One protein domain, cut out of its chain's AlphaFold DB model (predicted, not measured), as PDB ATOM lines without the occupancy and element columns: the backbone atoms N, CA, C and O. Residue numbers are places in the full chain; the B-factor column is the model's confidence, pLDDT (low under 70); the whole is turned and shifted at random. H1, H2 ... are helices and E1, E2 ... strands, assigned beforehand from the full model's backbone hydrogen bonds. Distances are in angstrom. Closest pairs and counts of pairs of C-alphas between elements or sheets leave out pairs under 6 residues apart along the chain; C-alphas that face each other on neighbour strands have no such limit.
ATOM      1  N   ASP A   8     -53.705  39.222   4.628       93.81
ATOM      2  CA  ASP A   8     -54.033  40.586   4.219       93.81
ATOM      3  C   ASP A   8     -53.482  41.557   5.267       93.81
ATOM      4  O   ASP A   8     -53.831  41.462   6.445       93.81
ATOM      5  N   THR A   9     -52.578  42.443   4.852       93.25
ATOM      6  CA  THR A   9     -51.986  43.471   5.720       93.25
ATOM      7  C   THR A   9     -52.592  44.855   5.486       93.25
ATOM      8  O   THR A   9     -52.137  45.829   6.082       93.25
ATOM      9  N   GLY A  10     -53.578  44.982   4.591       93.69
ATOM     10  CA  GLY A  10     -54.097  46.253   4.083       93.69
ATOM     11  C   GLY A  10     -53.205  46.900   3.017       93.69
ATOM     12  O   GLY A  10     -53.717  47.448   2.044       93.69
ATOM     13  N   GLU A  11     -51.879  46.798   3.147       94.94
ATOM     14  CA  GLU A  11     -50.922  47.261   2.128       94.94
ATOM     15  C   GLU A  11     -50.677  46.197   1.048       94.94
ATOM     16  O   GLU A  11     -50.592  46.511  -0.144       94.94
ATOM     17  N   TYR A  12     -50.619  44.929   1.461       96.31
ATOM     18  CA  TYR A  12     -50.367  43.794   0.586       96.31
ATOM     19  C   TYR A  12     -51.340  42.655   0.856       96.31
ATOM     20  O   TYR A  12     -51.656  42.321   1.999       96.31
ATOM     21  N   LYS A  13     -51.707  41.966  -0.222       96.62
ATOM     22  CA  LYS A  13     -52.216  40.601  -0.149       96.62
ATOM     23  C   LYS A  13     -51.057  39.638  -0.368       96.62
ATOM     24  O   LYS A  13     -50.518  39.565  -1.474       96.62
ATOM     25  N   LEU A  14     -50.670  38.930   0.686       96.12
ATOM     26  CA  LEU A  14     -49.477  38.093   0.752       96.12
ATOM     27  C   LEU A  14     -49.823  36.606   0.684       96.12
ATOM     28  O   LEU A  14     -50.748  36.124   1.341       96.12
ATOM     29  N   PHE A  15     -49.014  35.862  -0.059       94.06
ATOM     30  CA  PHE A  15     -49.094  34.413  -0.181       94.06
ATOM     31  C   PHE A  15     -47.740  33.826   0.233       94.06
ATOM     32  O   PHE A  15     -46.734  34.098  -0.428       94.06
ATOM     33  N   PRO A  16     -47.664  33.077   1.348       91.94
ATOM     34  CA  PRO A  16     -46.387  32.633   1.896       91.94
ATOM     35  C   PRO A  16     -45.720  31.595   0.999       91.94
ATOM     36  O   PRO A  16     -46.355  30.635   0.557       91.94
ATOM     37  N   SER A  17     -44.411  31.755   0.796       88.62
ATOM     38  CA  SER A  17     -43.603  30.739   0.134       88.62
ATOM     39  C   SER A  17     -43.621  29.435   0.947       88.62
ATOM     40  O   SER A  17     -43.400  29.468   2.163       88.62
ATOM     41  N   PRO A  18     -43.813  28.259   0.314       87.25
ATOM     42  CA  PRO A  18     -43.689  26.965   0.988       87.25
ATOM     43  C   PRO A  18     -42.311  26.737   1.622       87.25
ATOM     44  O   PRO A  18     -42.191  25.909   2.520       87.25
ATOM     45  N   ARG A  19     -41.289  27.465   1.148       86.75
ATOM     46  CA  ARG A  19     -39.907  27.404   1.640       86.75
ATOM     47  C   ARG A  19     -39.668  28.246   2.895       86.75
ATOM     48  O   ARG A  19     -38.598  28.150   3.479       86.75
ATOM     49  N   ASN A  20     -40.636  29.059   3.319       89.69
ATOM     50  CA  ASN A  20     -40.480  29.864   4.522       89.69
ATOM     51  C   ASN A  20     -40.357  28.976   5.764       89.69
ATOM     52  O   ASN A  20     -41.298  28.260   6.121       89.69
ATOM     53  N   VAL A  21     -39.232  29.112   6.465       88.38
ATOM     54  CA  VAL A  21     -39.015  28.524   7.794       88.38
ATOM     55  C   VAL A  21     -39.969  29.153   8.817       88.38
ATOM     56  O   VAL A  21     -40.517  28.467   9.679       88.38
ATOM     57  N   HIS A  22     -40.230  30.456   8.684       88.00
ATOM     58  CA  HIS A  22     -41.151  31.215   9.526       88.00
ATOM     59  C   HIS A  22     -42.309  31.757   8.683       88.00
ATOM     60  O   HIS A  22     -42.098  32.405   7.668       88.00
ATOM     61  N   ARG A  23     -43.562  31.523   9.085       86.31
ATOM     62  CA  ARG A  23     -44.748  32.068   8.389       86.31
ATOM     63  C   ARG A  23     -45.239  33.342   9.068       86.31
ATOM     64  O   ARG A  23     -46.388  33.423   9.488       86.31
ATOM     65  N   ILE A  24     -44.329  34.298   9.230       92.06
ATOM     66  CA  ILE A  24     -44.552  35.554   9.953       92.06
ATOM     67  C   ILE A  24     -44.198  36.712   9.021       92.06
ATOM     68  O   ILE A  24     -43.199  36.640   8.309       92.06
ATOM     69  N   VAL A  25     -45.015  37.762   9.020       94.88
ATOM     70  CA  VAL A  25     -44.692  39.037   8.365       94.88
ATOM     71  C   VAL A  25     -43.879  39.858   9.360       94.88
ATOM     72  O   VAL A  25     -44.399  40.235  10.410       94.88
ATOM     73  N   PHE A  26     -42.598  40.075   9.073       96.25
ATOM     74  CA  PHE A  26     -41.730  40.859   9.949       96.25
ATOM     75  C   PHE A  26     -41.867  42.371   9.705       96.25
ATOM     76  O   PHE A  26     -42.438  42.806   8.705       96.25
ATOM     77  N   ALA A  27     -41.353  43.169  10.646       95.75
ATOM     78  CA  ALA A  27     -41.529  44.619  10.667       95.75
ATOM     79  C   ALA A  27     -40.888  45.324   9.463       95.75
ATOM     80  O   ALA A  27     -41.474  46.260   8.920       95.75
ATOM     81  N   HIS A  28     -39.711  44.872   9.030       97.69
ATOM     82  CA  HIS A  28     -38.987  45.491   7.926       97.69
ATOM     83  C   HIS A  28     -39.319  44.771   6.624       97.69
ATOM     84  O   HIS A  28     -39.144  43.559   6.534       97.69
ATOM     85  N   GLN A  29     -39.821  45.490   5.621       96.94
ATOM     86  CA  GLN A  29     -40.356  44.890   4.396       96.94
ATOM     87  C   GLN A  29     -39.779  45.568   3.155       96.94
ATOM     88  O   GLN A  29     -39.585  46.782   3.136       96.94
ATOM     89  N   VAL A  30     -39.542  44.784   2.105       97.38
ATOM     90  CA  VAL A  30     -39.118  45.266   0.787       97.38
ATOM     91  C   VAL A  30     -40.059  44.702  -0.267       97.38
ATOM     92  O   VAL A  30     -40.187  43.484  -0.406       97.38
ATOM     93  N   PHE A  31     -40.708  45.589  -1.024       97.31
ATOM     94  CA  PHE A  31     -41.493  45.202  -2.191       97.31
ATOM     95  C   PHE A  31     -40.589  45.061  -3.416       97.31
ATOM     96  O   PHE A  31     -39.895  45.997  -3.811       97.31
ATOM     97  N   VAL A  32     -40.649  43.894  -4.041       96.69
ATOM     98  CA  VAL A  32     -39.878  43.521  -5.221       96.69
ATOM     99  C   VAL A  32     -40.840  43.450  -6.411       96.69
ATOM    100  O   VAL A  32     -41.621  42.498  -6.502       96.69
ATOM    101  N   PRO A  33     -40.818  44.418  -7.348       95.56
ATOM    102  CA  PRO A  33     -41.764  44.493  -8.466       95.56
ATOM    103  C   PRO A  33     -41.433  43.508  -9.605       95.56
ATOM    104  O   PRO A  33     -41.670  43.802 -10.774       95.56
ATOM    105  N   TYR A  34     -40.888  42.339  -9.264       94.94
ATOM    106  CA  TYR A  34     -40.508  41.270 -10.183       94.94
ATOM    107  C   TYR A  34     -41.210  39.977  -9.736       94.94
ATOM    108  O   TYR A  34     -40.666  39.210  -8.937       94.94
ATOM    109  N   PRO A  35     -42.456  39.735 -10.187       92.19
ATOM    110  CA  PRO A  35     -43.284  38.637  -9.679       92.19
ATOM    111  C   PRO A  35     -42.693  37.247  -9.945       92.19
ATOM    112  O   PRO A  35     -43.023  36.308  -9.227       92.19
ATOM    113  N   TYR A  36     -41.821  37.127 -10.945       91.38
ATOM    114  CA  TYR A  36     -41.203  35.864 -11.346       91.38
ATOM    115  C   TYR A  36     -39.721  35.750 -10.978       91.38
ATOM    116  O   TYR A  36     -39.153  34.688 -11.209       91.38
ATOM    117  N   ALA A  37     -39.120  36.792 -10.386       92.69
ATOM    118  CA  ALA A  37     -37.712  36.751 -10.003       92.69
ATOM    119  C   ALA A  37     -37.456  35.633  -8.992       92.69
ATOM    120  O   ALA A  37     -38.160  35.508  -7.982       92.69
ATOM    121  N   LEU A  38     -36.439  34.818  -9.242       91.69
ATOM    122  CA  LEU A  38     -36.087  33.740  -8.333       91.69
ATOM    123  C   LEU A  38     -35.240  34.273  -7.167       91.69
ATOM    124  O   LEU A  38     -34.050  34.528  -7.308       91.69
ATOM    125  N   ILE A  39     -35.851  34.411  -5.986       92.81
ATOM    126  CA  ILE A  39     -35.157  34.869  -4.773       92.81
ATOM    127  C   ILE A  39     -34.779  33.667  -3.902       92.81
ATOM    128  O   ILE A  39     -35.636  33.045  -3.264       92.81
ATOM    129  N   VAL A  40     -33.484  33.347  -3.844       92.00
ATOM    130  CA  VAL A  40     -32.936  32.321  -2.941       92.00
ATOM    131  C   VAL A  40     -32.442  32.992  -1.662       92.00
ATOM    132  O   VAL A  40     -31.305  33.438  -1.569       92.00
ATOM    133  N   MET A  41     -33.322  33.087  -0.663       92.81
ATOM    134  CA  MET A  41     -33.068  33.837   0.578       92.81
ATOM    135  C   MET A  41     -31.796  33.404   1.327       92.81
ATOM    136  O   MET A  41     -31.101  34.249   1.889       92.81
ATOM    137  N   ASP A  42     -31.467  32.110   1.304       91.75
ATOM    138  CA  ASP A  42     -30.299  31.554   2.001       91.75
ATOM    139  C   ASP A  42     -28.949  32.041   1.440       91.75
ATOM    140  O   ASP A  42     -27.939  31.988   2.140       91.75
ATOM    141  N   GLU A  43     -28.907  32.575   0.215       93.88
ATOM    142  CA  GLU A  43     -27.663  33.048  -0.418       93.88
ATOM    143  C   GLU A  43     -27.236  34.450   0.050       93.88
ATOM    144  O   GLU A  43     -26.112  34.895  -0.197       93.88
ATOM    145  N   PHE A  44     -28.105  35.169   0.764       94.69
ATOM    146  CA  PHE A  44     -27.842  36.550   1.168       94.69
ATOM    147  C   PHE A  44     -27.046  36.666   2.473       94.69
ATOM    148  O   PHE A  44     -26.380  37.687   2.677       94.69
ATOM    149  N   GLY A  45     -27.059  35.633   3.324       94.81
ATOM    150  CA  GLY A  45     -26.350  35.625   4.608       94.81
ATOM    151  C   GLY A  45     -26.913  36.622   5.627       94.81
ATOM    152  O   GLY A  45     -26.143  37.355   6.245       94.81
ATOM    153  N   PHE A  46     -28.243  36.686   5.757       96.50
ATOM    154  CA  PHE A  46     -28.934  37.553   6.718       96.50
ATOM    155  C   PHE A  46     -28.586  37.209   8.173       96.50
ATOM    156  O   PHE A  46     -28.354  36.048   8.510       96.50
ATOM    157  N   ALA A  47     -28.574  38.223   9.038       96.00
ATOM    158  CA  ALA A  47     -28.310  38.067  10.465       96.00
ATOM    159  C   ALA A  47     -29.561  37.641  11.252       96.00
ATOM    160  O   ALA A  47     -29.447  36.971  12.281       96.00
ATOM    161  N   GLY A  48     -30.748  38.063  10.809       95.31
ATOM    162  CA  GLY A  48     -32.030  37.803  11.456       95.31
ATOM    163  C   GLY A  48     -32.922  36.817  10.710       95.31
ATOM    164  O   GLY A  48     -32.579  36.262   9.665       95.31
ATOM    165  N   ARG A  49     -34.121  36.602  11.268       96.56
ATOM    166  CA  ARG A  49     -35.161  35.810  10.609       96.56
ATOM    167  C   ARG A  49     -35.784  36.590   9.463       96.56
ATOM    168  O   ARG A  49     -35.916  37.814   9.511       96.56
ATOM    169  N   TYR A  50     -36.226  35.848   8.459       97.12
ATOM    170  CA  TYR A  50     -36.835  36.401   7.264       97.12
ATOM    171  C   TYR A  50     -37.999  35.531   6.778       97.12
ATOM    172  O   TYR A  50     -38.122  34.357   7.139       97.12
ATOM    173  N   SER A  51     -38.835  36.116   5.923       96.19
ATOM    174  CA  SER A  51     -39.913  35.427   5.205       96.19
ATOM    175  C   SER A  51     -40.069  36.020   3.808       96.19
ATOM    176  O   SER A  51     -39.972  37.237   3.643       96.19
ATOM    177  N   LEU A  52     -40.381  35.177   2.824       95.88
ATOM    178  CA  LEU A  52     -40.681  35.577   1.451       95.88
ATOM    179  C   LEU A  52     -42.146  35.293   1.100       95.88
ATOM    180  O   LEU A  52     -42.674  34.208   1.370       95.88
ATOM    181  N   PHE A  53     -42.794  36.252   0.453       95.81
ATOM    182  CA  PHE A  53     -44.180  36.146   0.017       95.81
ATOM    183  C   PHE A  53     -44.307  36.551  -1.447       95.81
ATOM    184  O   PHE A  53     -43.732  37.554  -1.866       95.81
ATOM    185  N   SER A  54     -45.135  35.840  -2.210       95.69
ATOM    186  CA  SER A  54     -45.734  36.450  -3.400       95.69
ATOM    187  C   SER A  54     -46.748  37.490  -2.936       95.69
ATOM    188  O   SER A  54     -47.448  37.269  -1.945       95.69
ATOM    189  N   ALA A  55     -46.829  38.623  -3.624       96.88
ATOM    190  CA  ALA A  55     -47.600  39.762  -3.153       96.88
ATOM    191  C   ALA A  55     -48.381  40.444  -4.277       96.88
ATOM    192  O   ALA A  55     -47.879  40.621  -5.386       96.88
ATOM    193  N   CYS A  56     -49.590  40.889  -3.947       96.62
ATOM    194  CA  CYS A  56     -50.297  41.933  -4.679       96.62
ATOM    195  C   CYS A  56     -50.294  43.197  -3.818       96.62
ATOM    196  O   CYS A  56     -50.766  43.155  -2.679       96.62
ATOM    197  N   ARG A  57     -49.762  44.305  -4.336       97.00
ATOM    198  CA  ARG A  57     -49.801  45.601  -3.658       97.00
ATOM    199  C   ARG A  57     -51.178  46.229  -3.824       97.00
ATOM    200  O   ARG A  57     -51.630  46.452  -4.942       97.00
ATOM    201  N   MET A  58     -51.835  46.539  -2.716       96.62
ATOM    202  CA  MET A  58     -53.236  46.965  -2.722       96.62
ATOM    203  C   MET A  58     -53.433  48.383  -3.270       96.62
ATOM    204  O   MET A  58     -54.500  48.684  -3.796       96.62
ATOM    205  N   SER A  59     -52.413  49.245  -3.190       96.00
ATOM    206  CA  SER A  59     -52.511  50.640  -3.638       96.00
ATOM    207  C   SER A  59     -52.595  50.807  -5.157       96.00
ATOM    208  O   SER A  59     -53.229  51.749  -5.624       96.00
ATOM    209  N   ASP A  60     -51.975  49.916  -5.934       95.50
ATOM    210  CA  ASP A  60     -51.940  50.004  -7.400       95.50
ATOM    211  C   ASP A  60     -52.122  48.663  -8.125       95.50
ATOM    212  O   ASP A  60     -51.979  48.588  -9.346       95.50
ATOM    213  N   GLY A  61     -52.432  47.595  -7.389       94.31
ATOM    214  CA  GLY A  61     -52.658  46.257  -7.931       94.31
ATOM    215  C   GLY A  61     -51.406  45.586  -8.497       94.31
ATOM    216  O   GLY A  61     -51.529  44.563  -9.178       94.31
ATOM    217  N   LYS A  62     -50.202  46.134  -8.267       96.38
ATOM    218  CA  LYS A  62     -48.975  45.544  -8.812       96.38
ATOM    219  C   LYS A  62     -48.671  44.206  -8.160       96.38
ATOM    220  O   LYS A  62     -48.580  44.089  -6.938       96.38
ATOM    221  N   MET A  63     -48.440  43.219  -9.016       97.19
ATOM    222  CA  MET A  63     -47.947  41.909  -8.621       97.19
ATOM    223  C   MET A  63     -46.433  41.956  -8.466       97.19
ATOM    224  O   MET A  63     -45.722  42.558  -9.271       97.19
ATOM    225  N   GLY A  64     -45.948  41.296  -7.430       96.69
ATOM    226  CA  GLY A  64     -44.538  41.226  -7.113       96.69
ATOM    227  C   GLY A  64     -44.302  40.224  -5.999       96.69
ATOM    228  O   GLY A  64     -45.067  39.277  -5.799       96.69
ATOM    229  N   GLN A  65     -43.238  40.458  -5.258       96.62
ATOM    230  CA  GLN A  65     -42.904  39.704  -4.064       96.62
ATOM    231  C   GLN A  65     -42.655  40.682  -2.921       96.62
ATOM    232  O   GLN A  65     -42.278  41.829  -3.149       96.62
ATOM    233  N   VAL A  66     -42.892  40.247  -1.690       97.25
ATOM    234  CA  VAL A  66     -42.526  40.995  -0.489       97.25
ATOM    235  C   VAL A  66     -41.593  40.126   0.325       97.25
ATOM    236  O   VAL A  66     -41.926  38.996   0.691       97.25
ATOM    237  N   VAL A  67     -40.417  40.671   0.599       96.94
ATOM    238  CA  VAL A  67     -39.426  40.062   1.476       96.94
ATOM    239  C   VAL A  67     -39.499  40.799   2.802       96.94
ATOM    240  O   VAL A  67     -39.518  42.029   2.819       96.94
ATOM    241  N   THR A  68     -39.579  40.067   3.909       97.56
ATOM    242  CA  THR A  68     -39.683  40.664   5.247       97.56
ATOM    243  C   THR A  68     -38.568  40.169   6.154       97.56
ATOM    244  O   THR A  68     -38.212  38.992   6.084       97.56
ATOM    245  N   PHE A  69     -38.056  41.052   7.009       98.00
ATOM    246  CA  PHE A  69     -36.898  40.842   7.873       98.00
ATOM    247  C   PHE A  69     -37.179  41.269   9.309       98.00
ATOM    248  O   PHE A  69     -37.829  42.286   9.564       98.00
ATOM    249  N   GLU A  70     -36.649  40.498  10.252       97.38
ATOM    250  CA  GLU A  70     -36.643  40.843  11.672       97.38
ATOM    251  C   GLU A  70     -35.705  42.016  11.981       97.38
ATOM    252  O   GLU A  70     -36.034  42.833  12.836       97.38
ATOM    253  N   GLN A  71     -34.565  42.112  11.289       97.44
ATOM    254  CA  GLN A  71     -33.571  43.164  11.496       97.44
ATOM    255  C   GLN A  71     -33.562  44.160  10.335       97.44
ATOM    256  O   GLN A  71     -33.585  43.775   9.167       97.44
ATOM    257  N   GLU A  72     -33.463  45.450  10.650       97.06
ATOM    258  CA  GLU A  72     -33.359  46.513   9.643       97.06
ATOM    259  C   GLU A  72     -32.074  46.405   8.805       97.06
ATOM    260  O   GLU A  72     -32.080  46.693   7.612       97.06
ATOM    261  N   SER A  73     -30.972  45.938   9.398       97.25
ATOM    262  CA  SER A  73     -29.689  45.744   8.706       97.25
ATOM    263  C   SER A  73     -29.792  44.776   7.522       97.25
ATOM    264  O   SER A  73     -29.136  44.983   6.499       97.25
ATOM    265  N   ASP A  74     -30.653  43.762   7.620       98.06
ATOM    266  CA  ASP A  74     -30.864  42.774   6.560       98.06
ATOM    267  C   ASP A  74     -31.571  43.372   5.334       98.06
ATOM    268  O   ASP A  74     -31.338  42.925   4.210       98.06
ATOM    269  N   VAL A  75     -32.336  44.457   5.509       98.00
ATOM    270  CA  VAL A  75     -32.896  45.236   4.390       98.00
ATOM    271  C   VAL A  75     -31.779  45.814   3.529       98.00
ATOM    272  O   VAL A  75     -31.835  45.742   2.301       98.00
ATOM    273  N   ALA A  76     -30.744  46.378   4.161       97.00
ATOM    274  CA  ALA A  76     -29.606  46.946   3.446       97.00
ATOM    275  C   ALA A  76     -28.820  45.858   2.698       97.00
ATOM    276  O   ALA A  76     -28.441  46.061   1.546       97.00
ATOM    277  N   VAL A  77     -28.636  44.685   3.317       97.50
ATOM    278  CA  VAL A  77     -27.997  43.524   2.674       97.50
ATOM    279  C   VAL A  77     -28.793  43.066   1.455       97.50
ATOM    280  O   VAL A  77     -28.208  42.855   0.392       97.50
ATOM    281  N   PHE A  78     -30.117  42.943   1.585       97.81
ATOM    282  CA  PHE A  78     -30.980  42.544   0.478       97.81
ATOM    283  C   PHE A  78     -30.902  43.543  -0.676       97.81
ATOM    284  O   PHE A  78     -30.593  43.147  -1.795       97.81
ATOM    285  N   ASN A  79     -31.089  44.837  -0.405       96.44
ATOM    286  CA  ASN A  79     -31.049  45.876  -1.439       96.44
ATOM    287  C   ASN A  79     -29.685  45.984  -2.138       96.44
ATOM    288  O   ASN A  79     -29.633  46.350  -3.307       96.44
ATOM    289  N   ALA A  80     -28.586  45.674  -1.444       96.38
ATOM    290  CA  ALA A  80     -27.247  45.702  -2.031       96.38
ATOM    291  C   ALA A  80     -26.948  44.489  -2.925       96.38
ATOM    292  O   ALA A  80     -26.163  44.604  -3.864       96.38
ATOM    293  N   LYS A  81     -27.524  43.321  -2.613       96.12
ATOM    294  CA  LYS A  81     -27.209  42.050  -3.288       96.12
ATOM    295  C   LYS A  81     -28.262  41.605  -4.297       96.12
ATOM    296  O   LYS A  81     -27.937  40.832  -5.192       96.12
ATOM    297  N   PHE A  82     -29.513  42.027  -4.136       95.88
ATOM    298  CA  PHE A  82     -30.597  41.579  -4.995       95.88
ATOM    299  C   PHE A  82     -30.450  42.178  -6.394       95.88
ATOM    300  O   PHE A  82     -30.464  43.396  -6.575       95.88
TER     301      PHE A  82
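Overview. This is residues 8 to 82 of the 85 residues of an uncharacterized protein of Variovorax sp. 679 (UniProt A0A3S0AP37). A strongly twisted antiparallel sheet, ordered E1, E3, E4, E2, has helix H1 over one face at its E2 side, making two layers; a long loop, residues 33 to 49, joins E2 to E3. The printed part has 75 residues, with four named strands, then one named helix; the class is mixed, with under half of the residues in named elements. It is compact, with radius of gyration of the C-alphas 11.4 A and spans of 31 by 22 by 21 A.

Arrangement. Edge strand E1, residues 12 to 16, neighbours E3, residues 50 to 57, antiparallel at 134 degrees; N 13 and O 56 are 2.9 A apart, within hydrogen-bond range. E3 bends by 69 degrees at residue 54 and forms a hairpin with E4, residues 63 to 69; N 53 and O 66 are within range at 2.9 A. Edge strand E2, residues 28 to 32, is antiparallel to E4; N 30 and O 67 are within range at 2.8 A. H1, residues 72 to 81, is on the sheet, over E4 and E2, at a height of 9.2 A; its closest C-alphas with E2 are His 28 and Glu 72, 6.0 A. In H1, 5 of 6 O i to N i+4 pairs are within range.

Along the chain. E1 begins at C-alpha 12 (-50.367, 43.794, 0.586). E3 spans 19.3 A and E4 19.9 A from first to last C-alpha. H1, 15.0 A, ends at C-alpha 81 (-27.209, 42.050, -3.288).

Size, cuts and confidence. The links E1 to E2 and E2 to E3 are long. The printed part has no cut, and no printed residue is under 70 in pLDDT.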